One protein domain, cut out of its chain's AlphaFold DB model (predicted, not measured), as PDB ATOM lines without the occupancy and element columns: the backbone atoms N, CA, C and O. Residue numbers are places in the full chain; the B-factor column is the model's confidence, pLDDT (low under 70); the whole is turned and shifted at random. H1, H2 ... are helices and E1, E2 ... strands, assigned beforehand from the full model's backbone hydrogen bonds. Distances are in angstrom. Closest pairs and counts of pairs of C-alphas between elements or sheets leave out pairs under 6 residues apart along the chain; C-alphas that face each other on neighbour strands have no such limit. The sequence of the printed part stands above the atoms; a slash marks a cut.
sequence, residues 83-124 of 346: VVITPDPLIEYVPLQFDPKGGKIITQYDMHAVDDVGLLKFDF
ATOM      1  N   VAL A  83      49.151 -43.344  -0.213       90.38
ATOM      2  CA  VAL A  83      49.065 -42.134  -1.034       90.38
ATOM      3  C   VAL A  83      48.248 -42.453  -2.277       90.38
ATOM      4  O   VAL A  83      48.488 -43.459  -2.943       90.38
ATOM      5  N   VAL A  84      47.278 -41.594  -2.576       91.69
ATOM      6  CA  VAL A  84      46.389 -41.718  -3.736       91.69
ATOM      7  C   VAL A  84      46.763 -40.651  -4.755       91.69
ATOM      8  O   VAL A  84      47.029 -39.510  -4.377       91.69
ATOM      9  N   ILE A  85      46.807 -41.031  -6.030       91.50
ATOM     10  CA  ILE A  85      47.145 -40.148  -7.147       91.50
ATOM     11  C   ILE A  85      46.003 -40.200  -8.164       91.50
ATOM     12  O   ILE A  85      45.616 -41.277  -8.616       91.50
ATOM     13  N   THR A  86      45.481 -39.028  -8.517       92.62
ATOM     14  CA  THR A  86      44.426 -38.832  -9.520       92.62
ATOM     15  C   THR A  86      44.969 -38.032 -10.707       92.62
ATOM     16  O   THR A  86      45.923 -37.271 -10.528       92.62
ATOM     17  N   PRO A  87      44.408 -38.200 -11.921       92.12
ATOM     18  CA  PRO A  87      44.799 -37.396 -13.082       92.12
ATOM     19  C   PRO A  87      44.292 -35.944 -12.993       92.12
ATOM     20  O   PRO A  87      45.022 -35.032 -13.370       92.12
ATOM     21  N   ASP A  88      43.100 -35.736 -12.427       94.38
ATOM     22  CA  ASP A  88      42.486 -34.420 -12.181       94.38
ATOM     23  C   ASP A  88      42.388 -34.148 -10.661       94.38
ATOM     24  O   ASP A  88      42.820 -34.991  -9.857       94.38
ATOM     25  N   PRO A  89      41.872 -32.988 -10.202       94.69
ATOM     26  CA  PRO A  89      41.746 -32.685  -8.778       94.69
ATOM     27  C   PRO A  89      41.054 -33.794  -7.973       94.69
ATOM     28  O   PRO A  89      39.998 -34.295  -8.347       94.69
ATOM     29  N   LEU A  90      41.615 -34.128  -6.803       92.69
ATOM     30  CA  LEU A  90      41.136 -35.224  -5.945       92.69
ATOM     31  C   LEU A  90      39.627 -35.174  -5.648       92.69
ATOM     32  O   LEU A  90      38.993 -36.219  -5.565       92.69
ATOM     33  N   ILE A  91      39.062 -33.972  -5.507       94.44
ATOM     34  CA  ILE A  91      37.643 -33.745  -5.189       94.44
ATOM     35  C   ILE A  91      36.671 -34.251  -6.263       94.44
ATOM     36  O   ILE A  91      35.498 -34.444  -5.960       94.44
ATOM     37  N   GLU A  92      37.140 -34.468  -7.493       94.25
ATOM     38  CA  GLU A  92      36.328 -35.037  -8.577       94.25
ATOM     39  C   GLU A  92      36.129 -36.549  -8.413       94.25
ATOM     40  O   GLU A  92      35.179 -37.114  -8.951       94.25
ATOM     41  N   TYR A  93      36.995 -37.196  -7.629       93.31
ATOM     42  CA  TYR A  93      37.009 -38.642  -7.438       93.31
ATOM     43  C   TYR A  93      36.663 -39.054  -6.007       93.31
ATOM     44  O   TYR A  93      36.008 -40.076  -5.798       93.31
ATOM     45  N   VAL A  94      37.122 -38.294  -5.006       94.25
ATOM     46  CA  VAL A  94      36.976 -38.641  -3.589       94.25
ATOM     47  C   VAL A  94      36.659 -37.431  -2.709       94.25
ATOM     48  O   VAL A  94      37.249 -36.360  -2.871       94.25
ATOM     49  N   PRO A  95      35.789 -37.597  -1.698       94.31
ATOM     50  CA  PRO A  95      35.617 -36.591  -0.663       94.31
ATOM     51  C   PRO A  95      36.879 -36.484   0.201       94.31
ATOM     52  O   PRO A  95      37.487 -37.487   0.586       94.31
ATOM     53  N   LEU A  96      37.256 -35.252   0.536       94.19
ATOM     54  CA  LEU A  96      38.442 -34.942   1.333       94.19
ATOM     55  C   LEU A  96      38.066 -34.499   2.750       94.19
ATOM     56  O   LEU A  96      36.964 -34.012   3.008       94.19
ATOM     57  N   GLN A  97      38.995 -34.663   3.681       92.88
ATOM     58  CA  GLN A  97      38.917 -34.135   5.042       92.88
ATOM     59  C   GLN A  97      40.316 -33.763   5.541       92.88
ATOM     60  O   GLN A  97      41.331 -34.174   4.975       92.88
ATOM     61  N   PHE A  98      40.380 -32.994   6.623       91.88
ATOM     62  CA  PHE A  98      41.639 -32.746   7.316       91.88
ATOM     63  C   PHE A  98      41.994 -33.922   8.230       91.88
ATOM     64  O   PHE A  98      41.121 -34.525   8.853       91.88
ATOM     65  N   ASP A  99      43.288 -34.233   8.327       89.56
ATOM     66  CA  ASP A  99      43.806 -35.158   9.339       89.56
ATOM     67  C   ASP A  99      43.410 -34.658  10.744       89.56
ATOM     68  O   ASP A  99      43.674 -33.492  11.055       89.56
ATOM     69  N   PRO A 100      42.835 -35.508  11.620       85.31
ATOM     70  CA  PRO A 100      42.548 -35.154  13.011       85.31
ATOM     71  C   PRO A 100      43.750 -34.603  13.795       85.31
ATOM     72  O   PRO A 100      43.564 -33.879  14.771       85.31
ATOM     73  N   LYS A 101      44.983 -34.947  13.399       84.62
ATOM     74  CA  LYS A 101      46.226 -34.427  14.000       84.62
ATOM     75  C   LYS A 101      46.699 -33.101  13.391       84.62
ATOM     76  O   LYS A 101      47.648 -32.512  13.901       84.62
ATOM     77  N   GLY A 102      46.036 -32.634  12.335       82.25
ATOM     78  CA  GLY A 102      46.349 -31.406  11.613       82.25
ATOM     79  C   GLY A 102      47.447 -31.557  10.556       82.25
ATOM     80  O   GLY A 102      48.248 -32.491  10.562       82.25
ATOM     81  N   GLY A 103      47.480 -30.603   9.623       80.88
ATOM     82  CA  GLY A 103      48.587 -30.413   8.675       80.88
ATOM     83  C   GLY A 103      48.575 -31.290   7.420       80.88
ATOM     84  O   GLY A 103      49.453 -31.129   6.576       80.88
ATOM     85  N   LYS A 104      47.603 -32.195   7.260       87.31
ATOM     86  CA  LYS A 104      47.457 -33.029   6.057       87.31
ATOM     87  C   LYS A 104      46.011 -33.054   5.574       87.31
ATOM     88  O   LYS A 104      45.083 -33.021   6.382       87.31
ATOM     89  N   ILE A 105      45.846 -33.141   4.259       90.69
ATOM     90  CA  ILE A 105      44.570 -33.434   3.603       90.69
ATOM     91  C   ILE A 105      44.553 -34.931   3.308       90.69
ATOM     92  O   ILE A 105      45.537 -35.474   2.802       90.69
ATOM     93  N   ILE A 106      43.457 -35.596   3.649       93.44
ATOM     94  CA  ILE A 106      43.271 -37.034   3.458       93.44
ATOM     95  C   ILE A 106      41.937 -37.298   2.763       93.44
ATOM     96  O   ILE A 106      41.003 -36.507   2.875       93.44
ATOM     97  N   THR A 107      41.836 -38.424   2.062       93.69
ATOM     98  CA  THR A 107      40.546 -38.921   1.568       93.69
ATOM     99  C   THR A 107      39.684 -39.423   2.734       93.69
ATOM    100  O   THR A 107      40.209 -39.903   3.744       93.69
ATOM    101  N   GLN A 108      38.362 -39.282   2.625       93.25
ATOM    102  CA  GLN A 108      37.416 -39.903   3.561       93.25
ATOM    103  C   GLN A 108      37.167 -41.380   3.237       93.25
ATOM    104  O   GLN A 108      36.675 -42.113   4.092       93.25
ATOM    105  N   TYR A 109      37.506 -41.822   2.023       92.88
ATOM    106  CA  TYR A 109      37.418 -43.225   1.642       92.88
ATOM    107  C   TYR A 109      38.540 -44.032   2.285       92.88
ATOM    108  O   TYR A 109      39.698 -43.610   2.334       92.88
ATOM    109  N   ASP A 110      38.186 -45.213   2.784       89.38
ATOM    110  CA  ASP A 110      39.169 -46.181   3.244       89.38
ATOM    111  C   ASP A 110      39.879 -46.861   2.061       89.38
ATOM    112  O   ASP A 110      39.598 -46.607   0.889       89.38
ATOM    113  N   MET A 111      40.839 -47.730   2.380       85.19
ATOM    114  CA  MET A 111      41.666 -48.412   1.388       85.19
ATOM    115  C   MET A 111      40.850 -49.166   0.326       85.19
ATOM    116  O   MET A 111      41.247 -49.148  -0.834       85.19
ATOM    117  N   HIS A 112      39.755 -49.825   0.702       85.88
ATOM    118  CA  HIS A 112      38.954 -50.613  -0.233       85.88
ATOM    119  C   HIS A 112      38.108 -49.716  -1.128       85.88
ATOM    120  O   HIS A 112      38.107 -49.894  -2.340       85.88
ATOM    121  N   ALA A 113      37.475 -48.697  -0.546       90.19
ATOM    122  CA  ALA A 113      36.668 -47.754  -1.308       90.19
ATOM    123  C   ALA A 113      37.504 -46.972  -2.342       90.19
ATOM    124  O   ALA A 113      37.031 -46.713  -3.441       90.19
ATOM    125  N   VAL A 114      38.763 -46.635  -2.033       89.06
ATOM    126  CA  VAL A 114      39.682 -46.011  -3.005       89.06
ATOM    127  C   VAL A 114      39.989 -46.945  -4.182       89.06
ATOM    128  O   VAL A 114      39.992 -46.491  -5.328       89.06
ATOM    129  N   ASP A 115      40.236 -48.229  -3.907       86.31
ATOM    130  CA  ASP A 115      40.514 -49.227  -4.945       86.31
ATOM    131  C   ASP A 115      39.270 -49.471  -5.827       86.31
ATOM    132  O   ASP A 115      39.395 -49.560  -7.049       86.31
ATOM    133  N   ASP A 116      38.069 -49.511  -5.238       88.44
ATOM    134  CA  ASP A 116      36.798 -49.712  -5.953       88.44
ATOM    135  C   ASP A 116      36.458 -48.548  -6.901       88.44
ATOM    136  O   ASP A 116      35.879 -48.756  -7.969       88.44
ATOM    137  N   VAL A 117      36.860 -47.325  -6.544       89.25
ATOM    138  CA  VAL A 117      36.739 -46.124  -7.397       89.25
ATOM    139  C   VAL A 117      37.767 -46.143  -8.544       89.25
ATOM    140  O   VAL A 117      37.697 -45.332  -9.465       89.25
ATOM    141  N   GLY A 118      38.708 -47.092  -8.536       87.88
ATOM    142  CA  GLY A 118      39.697 -47.275  -9.597       87.88
ATOM    143  C   GLY A 118      40.872 -46.305  -9.513       87.88
ATOM    144  O   GLY A 118      41.533 -46.053 -10.522       87.88
ATOM    145  N   LEU A 119      41.140 -45.745  -8.331       89.94
ATOM    146  CA  LEU A 119      42.233 -44.796  -8.158       89.94
ATOM    147  C   LEU A 119      43.586 -45.477  -7.994       89.94
ATOM    148  O   LEU A 119      43.724 -46.536  -7.381       89.94
ATOM    149  N   LEU A 120      44.624 -44.816  -8.506       88.50
ATOM    150  CA  LEU A 120      45.990 -45.283  -8.344       88.50
ATOM    151  C   LEU A 120      46.458 -45.032  -6.909       88.50
ATOM    152  O   LEU A 120      46.550 -43.892  -6.449       88.50
ATOM    153  N   LYS A 121      46.817 -46.115  -6.221       87.88
ATOM    154  CA  LYS A 121      47.326 -46.093  -4.852       87.88
ATOM    155  C   LYS A 121      48.784 -46.555  -4.793       87.88
ATOM    156  O   LYS A 121      49.129 -47.635  -5.272       87.88
ATOM    157  N   PHE A 122      49.619 -45.787  -4.100       88.44
ATOM    158  CA  PHE A 122      50.969 -46.179  -3.693       88.44
ATOM    159  C   PHE A 122      51.069 -46.298  -2.173       88.44
ATOM    160  O   PHE A 122      50.517 -45.487  -1.438       88.44
ATOM    161  N   ASP A 123      51.819 -47.295  -1.700       88.25
ATOM    162  CA  ASP A 123      52.173 -47.427  -0.286       88.25
ATOM    163  C   ASP A 123      53.660 -47.085  -0.080       88.25
ATOM    164  O   ASP A 123      54.548 -47.882  -0.395       88.25
ATOM    165  N   PHE A 124      53.936 -45.912   0.486       86.69
ATOM    166  CA  PHE A 124      55.266 -45.456   0.890       86.69
ATOM    167  C   PHE A 124      55.545 -45.846   2.343       86.69
ATOM    168  O   PHE A 124      55.195 -45.143   3.289       86.69
TER     169      PHE A 124
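AT A GLANCE: This is residues 83 to 124 of the 346 residues of the protein "DNA-directed DNA polymerase" of Parcubacteria group bacterium GW2011_GWA1_53_13 (UniProt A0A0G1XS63). Two small two-stranded sheets lie at different places in the fold, one formed by the first and last strands, E1 and E4, side by side, the other by the hairpin E2 and E3, whose turn reaches one end of the longest axis. The single short helix H1 lies towards the other end, between E3 and E4 along the chain. The printed part has 42 residues with one named helix and four named strands, in the order E1, E2, E3, H1, E4; both sheets are antiparallel. The class is mixed, helices and strands, with under half of the residues in named elements. The whole is compact and rounded, with a radius of gyration of the C-alphas of 10.2 A and spans of 27 by 21 by 16 A.

HOW THE PARTS SIT: E1, residues 83 to 85, and E4, residues 120 to 123, are antiparallel neighbours at 156 degrees, with N 83 and O 122 within hydrogen-bond range at 2.8 A. E2, residues 96 to 98, and E3, residues 105 to 107, form a hairpin at 137 degrees, with N 97 and O 106 at 2.8 A. E1 and E3 are apart, but only just, their closest C-alphas 8.4 A apart. In H1, residues 111 to 116, every O i to N i+4 pair is within hydrogen-bond range. The closest C-alphas of H1 and E4, those of Asp 115 and Lys 121, are 7.5 A apart. E2 and H1 are apart.

IN THESE COORDINATES: E1 begins at C-alpha 83 (49.065, -42.134, -1.034) and is 6.7 A long. E2 and E3 are each 7.1 A long. H1 begins at C-alpha 111 (41.666, -48.412, 1.388) and is 8.9 A long. E4, 10.4 A long, ends at C-alpha 123 (52.173, -47.427, -0.286).

THE WHOLE: The two C-alphas farthest apart, those of Lys 101 and Gly 118, are 27.6 A apart. The printed part has no cut and no long link. Its mean pLDDT is 90.1, and no printed residue is under 70.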